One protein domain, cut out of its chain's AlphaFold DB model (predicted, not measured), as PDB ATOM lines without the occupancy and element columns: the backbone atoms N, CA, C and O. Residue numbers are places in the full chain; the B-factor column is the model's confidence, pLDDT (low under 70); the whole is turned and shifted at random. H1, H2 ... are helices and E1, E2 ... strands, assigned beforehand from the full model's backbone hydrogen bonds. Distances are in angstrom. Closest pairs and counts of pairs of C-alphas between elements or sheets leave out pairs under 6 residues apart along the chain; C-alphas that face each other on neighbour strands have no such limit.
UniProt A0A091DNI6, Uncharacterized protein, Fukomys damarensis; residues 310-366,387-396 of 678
ATOM      1  N   ALA A 310     -35.226  88.035   2.062       71.62
ATOM      2  CA  ALA A 310     -34.453  86.849   1.702       71.62
ATOM      3  C   ALA A 310     -33.210  87.274   0.903       71.62
ATOM      4  O   ALA A 310     -33.313  88.065  -0.042       71.62
ATOM      5  N   SER A 311     -32.037  86.784   1.296       87.44
ATOM      6  CA  SER A 311     -30.817  86.989   0.521       87.44
ATOM      7  C   SER A 311     -30.812  86.061  -0.696       87.44
ATOM      8  O   SER A 311     -31.583  85.108  -0.792       87.44
ATOM      9  N   VAL A 312     -29.983  86.376  -1.685       92.06
ATOM     10  CA  VAL A 312     -29.901  85.629  -2.944       92.06
ATOM     11  C   VAL A 312     -28.430  85.379  -3.231       92.06
ATOM     12  O   VAL A 312     -27.618  86.300  -3.136       92.06
ATOM     13  N   CYS A 313     -28.084  84.132  -3.550       93.81
ATOM     14  CA  CYS A 313     -26.704  83.726  -3.793       93.81
ATOM     15  C   CYS A 313     -26.106  84.492  -4.980       93.81
ATOM     16  O   CYS A 313     -26.601  84.365  -6.102       93.81
ATOM     17  N   TYR A 314     -24.993  85.190  -4.738       94.25
ATOM     18  CA  TYR A 314     -24.245  85.989  -5.716       94.25
ATOM     19  C   TYR A 314     -23.990  85.262  -7.044       94.25
ATOM     20  O   TYR A 314     -24.053  85.866  -8.108       94.25
ATOM     21  N   ILE A 315     -23.705  83.957  -6.977       93.94
ATOM     22  CA  ILE A 315     -23.208  83.167  -8.110       93.94
ATOM     23  C   ILE A 315     -24.340  82.415  -8.820       93.94
ATOM     24  O   ILE A 315     -24.441  82.459 -10.045       93.94
ATOM     25  N   CYS A 316     -25.192  81.706  -8.071       93.19
ATOM     26  CA  CYS A 316     -26.217  80.841  -8.661       93.19
ATOM     27  C   CYS A 316     -27.634  81.433  -8.674       93.19
ATOM     28  O   CYS A 316     -28.505  80.875  -9.333       93.19
ATOM     29  N   GLY A 317     -27.890  82.544  -7.976       90.81
ATOM     30  CA  GLY A 317     -29.209  83.186  -7.947       90.81
ATOM     31  C   GLY A 317     -30.289  82.438  -7.156       90.81
ATOM     32  O   GLY A 317     -31.452  82.823  -7.227       90.81
ATOM     33  N   VAL A 318     -29.941  81.385  -6.404       90.00
ATOM     34  CA  VAL A 318     -30.894  80.716  -5.501       90.00
ATOM     35  C   VAL A 318     -31.239  81.631  -4.323       90.00
ATOM     36  O   VAL A 318     -30.354  82.300  -3.779       90.00
ATOM     37  N   GLU A 319     -32.510  81.650  -3.927       88.56
ATOM     38  CA  GLU A 319     -32.962  82.350  -2.723       88.56
ATOM     39  C   GLU A 319     -32.486  81.622  -1.459       88.56
ATOM     40  O   GLU A 319     -32.430  80.391  -1.400       88.56
ATOM     41  N   LEU A 320     -32.122  82.398  -0.443       86.81
ATOM     42  CA  LEU A 320     -31.545  81.938   0.810       86.81
ATOM     43  C   LEU A 320     -32.462  82.356   1.961       86.81
ATOM     44  O   LEU A 320     -32.839  83.522   2.099       86.81
ATOM     45  N   GLY A 321     -32.812  81.390   2.811       78.00
ATOM     46  CA  GLY A 321     -33.502  81.682   4.065       78.00
ATOM     47  C   GLY A 321     -32.604  82.494   5.012       78.00
ATOM     48  O   GLY A 321     -31.380  82.334   4.968       78.00
ATOM     49  N   PRO A 322     -33.179  83.331   5.895       74.62
ATOM     50  CA  PRO A 322     -32.403  84.119   6.850       74.62
ATOM     51  C   PRO A 322     -31.492  83.213   7.691       74.62
ATOM     52  O   PRO A 322     -31.924  82.175   8.193       74.62
ATOM     53  N   GLY A 323     -30.214  83.583   7.803       75.12
ATOM     54  CA  GLY A 323     -29.198  82.793   8.509       75.12
ATOM     55  C   GLY A 323     -28.718  81.523   7.787       75.12
ATOM     56  O   GLY A 323     -27.964  80.756   8.377       75.12
ATOM     57  N   LYS A 324     -29.126  81.281   6.529       77.19
ATOM     58  CA  LYS A 324     -28.640  80.162   5.685       77.19
ATOM     59  C   LYS A 324     -27.681  80.620   4.571       77.19
ATOM     60  O   LYS A 324     -27.375  79.851   3.658       77.19
ATOM     61  N   GLU A 325     -27.226  81.868   4.641       87.88
ATOM     62  CA  GLU A 325     -26.230  82.460   3.748       87.88
ATOM     63  C   GLU A 325     -24.798  82.208   4.232       87.88
ATOM     64  O   GLU A 325     -24.512  82.239   5.425       87.88
ATOM     65  N   PHE A 326     -23.895  81.979   3.282       90.38
ATOM     66  CA  PHE A 326     -22.466  81.803   3.515       90.38
ATOM     67  C   PHE A 326     -21.718  82.983   2.898       90.38
ATOM     68  O   PHE A 326     -21.940  83.315   1.733       90.38
ATOM     69  N   GLN A 327     -20.847  83.627   3.667       92.44
ATOM     70  CA  GLN A 327     -20.169  84.852   3.247       92.44
ATOM     71  C   GLN A 327     -18.793  84.534   2.652       92.44
ATOM     72  O   GLN A 327     -18.036  83.756   3.227       92.44
ATOM     73  N   LEU A 328     -18.473  85.131   1.502       92.06
ATOM     74  CA  LEU A 328     -17.133  85.085   0.909       92.06
ATOM     75  C   LEU A 328     -16.495  86.475   0.945       92.06
ATOM     76  O   LEU A 328     -17.128  87.459   0.559       92.06
ATOM     77  N   ASN A 329     -15.226  86.524   1.347       90.56
ATOM     78  CA  ASN A 329     -14.383  87.707   1.228       90.56
ATOM     79  C   ASN A 329     -14.012  87.947  -0.242       90.56
ATOM     80  O   ASN A 329     -13.494  87.056  -0.914       90.56
ATOM     81  N   VAL A 330     -14.208  89.165  -0.735       89.19
ATOM     82  CA  VAL A 330     -13.719  89.623  -2.046       89.19
ATOM     83  C   VAL A 330     -12.329  90.260  -1.913       89.19
ATOM     84  O   VAL A 330     -11.484  90.096  -2.788       89.19
ATOM     85  N   ASN A 331     -12.067  90.921  -0.781       85.88
ATOM     86  CA  ASN A 331     -10.789  91.545  -0.422       85.88
ATOM     87  C   ASN A 331     -10.102  90.765   0.718       85.88
ATOM     88  O   ASN A 331     -10.802  90.147   1.520       85.88
ATOM     89  N   PRO A 332      -8.764  90.811   0.858       82.19
ATOM     90  CA  PRO A 332      -8.077  90.162   1.974       82.19
ATOM     91  C   PRO A 332      -8.404  90.841   3.317       82.19
ATOM     92  O   PRO A 332      -8.255  92.060   3.469       82.19
ATOM     93  N   ALA A 333      -8.815  90.044   4.309       74.94
ATOM     94  CA  ALA A 333      -9.161  90.515   5.647       74.94
ATOM     95  C   ALA A 333      -7.937  91.143   6.340       74.94
ATOM     96  O   ALA A 333      -6.989  90.464   6.726       74.94
ATOM     97  N   SER A 334      -7.941  92.468   6.503       58.97
ATOM     98  CA  SER A 334      -6.722  93.271   6.723       58.97
ATOM     99  C   SER A 334      -6.136  93.217   8.149       58.97
ATOM    100  O   SER A 334      -5.622  94.222   8.645       58.97
ATOM    101  N   ARG A 335      -6.279  92.087   8.859       61.44
ATOM    102  CA  ARG A 335      -5.890  91.916  10.276       61.44
ATOM    103  C   ARG A 335      -5.263  90.558  10.626       61.44
ATOM    104  O   ARG A 335      -4.651  90.466  11.686       61.44
ATOM    105  N   LEU A 336      -5.378  89.536   9.774       54.47
ATOM    106  CA  LEU A 336      -4.617  88.282   9.871       54.47
ATOM    107  C   LEU A 336      -3.902  88.015   8.530       54.47
ATOM    108  O   LEU A 336      -4.255  88.598   7.510       54.47
ATOM    109  N   GLY A 337      -2.834  87.211   8.557       54.34
ATOM    110  CA  GLY A 337      -1.898  87.061   7.431       54.34
ATOM    111  C   GLY A 337      -2.450  86.337   6.194       54.34
ATOM    112  O   GLY A 337      -3.558  85.808   6.204       54.34
ATOM    113  N   GLU A 338      -1.628  86.278   5.137       57.72
ATOM    114  CA  GLU A 338      -1.938  85.850   3.754       57.72
ATOM    115  C   GLU A 338      -2.276  84.347   3.578       57.72
ATOM    116  O   GLU A 338      -1.667  83.626   2.780       57.72
ATOM    117  N   ARG A 339      -3.231  83.839   4.362       63.78
ATOM    118  CA  ARG A 339      -3.701  82.443   4.389       63.78
ATOM    119  C   ARG A 339      -5.233  82.321   4.327       63.78
ATOM    120  O   ARG A 339      -5.724  81.241   4.012       63.78
ATOM    121  N   GLU A 340      -5.983  83.385   4.623       79.50
ATOM    122  CA  GLU A 340      -7.452  83.383   4.540       79.50
ATOM    123  C   GLU A 340      -7.924  83.464   3.071       79.50
ATOM    124  O   GLU A 340      -7.368  84.255   2.303       79.50
ATOM    125  N   PRO A 341      -8.924  82.667   2.645       87.56
ATOM    126  CA  PRO A 341      -9.426  82.681   1.273       87.56
ATOM    127  C   PRO A 341     -10.171  83.978   0.938       87.56
ATOM    128  O   PRO A 341     -11.109  84.375   1.634       87.56
ATOM    129  N   PHE A 342      -9.787  84.604  -0.176       91.12
ATOM    130  CA  PHE A 342     -10.456  85.780  -0.731       91.12
ATOM    131  C   PHE A 342     -10.537  85.708  -2.262       91.12
ATOM    132  O   PHE A 342      -9.707  85.081  -2.919       91.12
ATOM    133  N   PHE A 343     -11.559  86.337  -2.842       92.12
ATOM    134  CA  PHE A 343     -11.978  86.091  -4.224       92.12
ATOM    135  C   PHE A 343     -12.153  87.396  -5.026       92.12
ATOM    136  O   PHE A 343     -13.284  87.759  -5.362       92.12
ATOM    137  N   PRO A 344     -11.062  88.102  -5.398       89.44
ATOM    138  CA  PRO A 344     -11.138  89.415  -6.053       89.44
ATOM    139  C   PRO A 344     -11.910  89.431  -7.373       89.44
ATOM    140  O   PRO A 344     -12.489  90.453  -7.740       89.44
ATOM    141  N   PHE A 345     -11.962  88.298  -8.081       90.25
ATOM    142  CA  PHE A 345     -12.713  88.164  -9.331       90.25
ATOM    143  C   PHE A 345     -14.219  88.445  -9.157       90.25
ATOM    144  O   PHE A 345     -14.878  88.855 -10.110       90.25
ATOM    145  N   LEU A 346     -14.760  88.322  -7.938       90.50
ATOM    146  CA  LEU A 346     -16.144  88.682  -7.613       90.50
ATOM    147  C   LEU A 346     -16.396  90.206  -7.612       90.50
ATOM    148  O   LEU A 346     -17.538  90.622  -7.453       90.50
ATOM    149  N   THR A 347     -15.380  91.048  -7.853       86.69
ATOM    150  CA  THR A 347     -15.578  92.468  -8.219       86.69
ATOM    151  C   THR A 347     -15.988  92.664  -9.682       86.69
ATOM    152  O   THR A 347     -16.650  93.651 -10.000       86.69
ATOM    153  N   VAL A 348     -15.595  91.745 -10.574       86.88
ATOM    154  CA  VAL A 348     -15.810  91.841 -12.033       86.88
ATOM    155  C   VAL A 348     -16.768  90.777 -12.575       86.88
ATOM    156  O   VAL A 348     -17.323  90.955 -13.658       86.88
ATOM    157  N   TYR A 349     -17.006  89.694 -11.830       87.81
ATOM    158  CA  TYR A 349     -18.048  88.719 -12.140       87.81
ATOM    159  C   TYR A 349     -19.440  89.342 -11.921       87.81
ATOM    160  O   TYR A 349     -19.691  89.889 -10.840       87.81
ATOM    161  N   PRO A 350     -20.366  89.251 -12.895       88.00
ATOM    162  CA  PRO A 350     -21.690  89.848 -12.769       88.00
ATOM    163  C   PRO A 350     -22.533  89.106 -11.713       88.00
ATOM    164  O   PRO A 350     -22.673  87.884 -11.805       88.00
ATOM    165  N   PRO A 351     -23.135  89.800 -10.728       89.94
ATOM    166  CA  PRO A 351     -24.005  89.156  -9.748       89.94
ATOM    167  C   PRO A 351     -25.233  88.534 -10.424       89.94
ATOM    168  O   PRO A 351     -25.813  89.104 -11.353       89.94
ATOM    169  N   ALA A 352     -25.660  87.376  -9.924       90.62
ATOM    170  CA  ALA A 352     -26.880  86.715 -10.371       90.62
ATOM    171  C   ALA A 352     -28.122  87.620 -10.178       90.62
ATOM    172  O   ALA A 352     -28.142  88.464  -9.276       90.62
ATOM    173  N   PRO A 353     -29.194  87.458 -10.981       88.12
ATOM    174  CA  PRO A 353     -30.386  88.296 -10.875       88.12
ATOM    175  C   PRO A 353     -30.955  88.341  -9.450       88.12
ATOM    176  O   PRO A 353     -31.147  87.305  -8.821       88.12
ATOM    177  N   ARG A 354     -31.241  89.557  -8.960       87.25
ATOM    178  CA  ARG A 354     -31.686  89.874  -7.584       87.25
ATOM    179  C   ARG A 354     -30.657  89.626  -6.465       87.25
ATOM    180  O   ARG A 354     -30.955  89.969  -5.321       87.25
ATOM    181  N   ALA A 355     -29.458  89.115  -6.753       89.38
ATOM    182  CA  ALA A 355     -28.371  89.092  -5.778       89.38
ATOM    183  C   ALA A 355     -27.843  90.505  -5.488       89.38
ATOM    184  O   ALA A 355     -27.909  91.408  -6.327       89.38
ATOM    185  N   ARG A 356     -27.321  90.702  -4.275       86.19
ATOM    186  CA  ARG A 356     -26.669  91.957  -3.884       86.19
ATOM    187  C   ARG A 356     -25.215  91.955  -4.380       86.19
ATOM    188  O   ARG A 356     -24.558  90.924  -4.231       86.19
ATOM    189  N   PRO A 357     -24.702  93.074  -4.928       86.88
ATOM    190  CA  PRO A 357     -23.267  93.276  -5.134       86.88
ATOM    191  C   PRO A 357     -22.461  93.117  -3.835       86.88
ATOM    192  O   PRO A 357     -23.039  93.124  -2.746       86.88
ATOM    193  N   ALA A 358     -21.133  93.034  -3.953       85.12
ATOM    194  CA  ALA A 358     -20.240  93.101  -2.798       85.12
ATOM    195  C   ALA A 358     -20.491  94.376  -1.980       85.12
ATOM    196  O   ALA A 358     -20.655  95.463  -2.543       85.12
ATOM    197  N   ASP A 359     -20.553  94.236  -0.657       80.81
ATOM    198  CA  ASP A 359     -20.825  95.359   0.237       80.81
ATOM    199  C   ASP A 359     -19.574  96.216   0.521       80.81
ATOM    200  O   ASP A 359     -18.470  95.944   0.048       80.81
ATOM    201  N   ALA A 360     -19.739  97.270   1.325       78.81
ATOM    202  CA  ALA A 360     -18.648  98.174   1.698       78.81
ATOM    203  C   ALA A 360     -17.556  97.526   2.581       78.81
ATOM    204  O   ALA A 360     -16.513  98.143   2.794       78.81
ATOM    205  N   THR A 361     -17.774  96.309   3.092       83.00
ATOM    206  CA  THR A 361     -16.754  95.507   3.791       83.00
ATOM    207  C   THR A 361     -16.033  94.536   2.849       83.00
ATOM    208  O   THR A 361     -14.961  94.036   3.184       83.00
ATOM    209  N   GLY A 362     -16.565  94.329   1.640       85.94
ATOM    210  CA  GLY A 362     -16.052  93.381   0.658       85.94
ATOM    211  C   GLY A 362     -16.612  91.969   0.826       85.94
ATOM    212  O   GLY A 362     -15.944  91.026   0.409       85.94
ATOM    213  N   LEU A 363     -17.796  91.807   1.426       89.25
ATOM    214  CA  LEU A 363     -18.463  90.513   1.583       89.25
ATOM    215  C   LEU A 363     -19.542  90.294   0.511       89.25
ATOM    216  O   LEU A 363     -20.232  91.231   0.101       89.25
ATOM    217  N   VAL A 364     -19.719  89.037   0.087       92.00
ATOM    218  CA  VAL A 364     -20.840  88.589  -0.763       92.00
ATOM    219  C   VAL A 364     -21.539  87.360  -0.183       92.00
ATOM    220  O   VAL A 364     -20.893  86.437   0.315       92.00
ATOM    221  N   ALA A 365     -22.871  87.327  -0.278       92.81
ATOM    222  CA  ALA A 365     -23.696  86.214   0.189       92.81
ATOM    223  C   ALA A 365     -23.785  85.092  -0.860       92.81
ATOM    224  O   ALA A 365     -24.085  85.327  -2.031       92.81
ATOM    225  N   THR A 366     -23.574  83.847  -0.439       94.25
ATOM    226  CA  THR A 366     -23.598  82.654  -1.296       94.25
ATOM    227  C   THR A 366     -24.381  81.505  -0.662       94.25
ATOM    228  O   THR A 366     -24.623  81.480   0.543       94.25
ATOM    229  N   HIS A 387       5.531  75.331  -7.862       55.59
ATOM    230  CA  HIS A 387       6.186  75.517  -9.173       55.59
ATOM    231  C   HIS A 387       5.631  76.687  -9.999       55.59
ATOM    232  O   HIS A 387       6.383  77.331 -10.731       55.59
ATOM    233  N   HIS A 388       4.342  77.009  -9.861       55.62
ATOM    234  CA  HIS A 388       3.704  78.138 -10.548       55.62
ATOM    235  C   HIS A 388       2.824  78.921  -9.567       55.62
ATOM    236  O   HIS A 388       1.617  78.707  -9.475       55.62
ATOM    237  N   ALA A 389       3.443  79.833  -8.812       61.78
ATOM    238  CA  ALA A 389       2.779  80.646  -7.792       61.78
ATOM    239  C   ALA A 389       1.866  81.733  -8.406       61.78
ATOM    240  O   ALA A 389       2.187  82.921  -8.411       61.78
ATOM    241  N   VAL A 390       0.705  81.325  -8.931       76.88
ATOM    242  CA  VAL A 390      -0.342  82.244  -9.397       76.88
ATOM    243  C   VAL A 390      -0.895  83.016  -8.199       76.88
ATOM    244  O   VAL A 390      -1.472  82.432  -7.273       76.88
ATOM    245  N   SER A 391      -0.720  84.340  -8.218       82.56
ATOM    246  CA  SER A 391      -1.152  85.207  -7.122       82.56
ATOM    247  C   SER A 391      -2.663  85.109  -6.896       82.56
ATOM    248  O   SER A 391      -3.423  84.956  -7.851       82.56
ATOM    249  N   ALA A 392      -3.117  85.247  -5.648       81.25
ATOM    250  CA  ALA A 392      -4.540  85.168  -5.304       81.25
ATOM    251  C   ALA A 392      -5.431  86.137  -6.114       81.25
ATOM    252  O   ALA A 392      -6.580  85.818  -6.417       81.25
ATOM    253  N   TRP A 393      -4.866  87.274  -6.534       82.50
ATOM    254  CA  TRP A 393      -5.501  88.291  -7.377       82.50
ATOM    255  C   TRP A 393      -5.675  87.890  -8.850       82.50
ATOM    256  O   TRP A 393      -6.485  88.499  -9.543       82.50
ATOM    257  N   SER A 394      -4.934  86.887  -9.335       83.56
ATOM    258  CA  SER A 394      -4.956  86.422 -10.731       83.56
ATOM    259  C   SER A 394      -5.409  84.964 -10.903       83.56
ATOM    260  O   SER A 394      -5.346  84.436 -12.014       83.56
ATOM    261  N   ARG A 395      -5.884  84.309  -9.834       87.12
ATOM    262  CA  ARG A 395      -6.512  82.976  -9.897       87.12
ATOM    263  C   ARG A 395      -7.842  83.037 -10.653       87.12
ATOM    264  O   ARG A 395      -8.659  83.925 -10.413       87.12
ATOM    265  N   GLN A 396      -8.055  82.075 -11.547       85.75
ATOM    266  CA  GLN A 396      -9.308  81.892 -12.277       85.75
ATOM    267  C   GLN A 396     -10.129  80.801 -11.592       85.75
ATOM    268  O   GLN A 396      -9.603  79.735 -11.292       85.75
TER     269      GLN A 396
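Overview. This is residues 310 to 366 and 387 to 396 of the 678 residues of an uncharacterized protein of Fukomys damarensis (UniProt A0A091DNI6). This domain has little regular structure: long loops surround a small two-stranded antiparallel ribbon, E1 and E2, with one short helix, H1. Residues 310 and 387 lie at opposite ends of the elongated outline, which spans 41 by 24 by 20 A. Of 67 printed residues, 12 are in named elements, in the order E1, H1, E2; the class is mixed, helices and strands. The whole is only just compact, close to loose, with a radius of gyration of the C-alphas of 13.1 A.

Along the chain. E1, residues 326 to 329, is 10.3 A long and begins at C-alpha 326 (-22.466, 81.803, 3.515). H1 is residues 344 to 347, 5.8 A. E2, residues 363 to 366, 9.8 A, ends at C-alpha 366 (-23.598, 82.654, -1.296).

Arrangement. Residues 311 to 312 pair briefly with residues 319 to 320, antiparallel. E1 and E2 are antiparallel neighbours at 144 degrees; N 326 and O 366 are within hydrogen-bond range at 2.9 A. H1 is too short for any O i to N i+4 pair; its one O i to N i+3 pair is within range.

Size, cuts and confidence. The farthest C-alphas, of Ala 310 and His 387, are 43.6 A apart. The links E1 to H1 and H1 to E2 are long. Residues 367 to 386 are not printed, a gap of 31.6 A between C-alphas 366 and 387. The model's pLDDT is under 70 at residues 334 to 339 and 387 to 389.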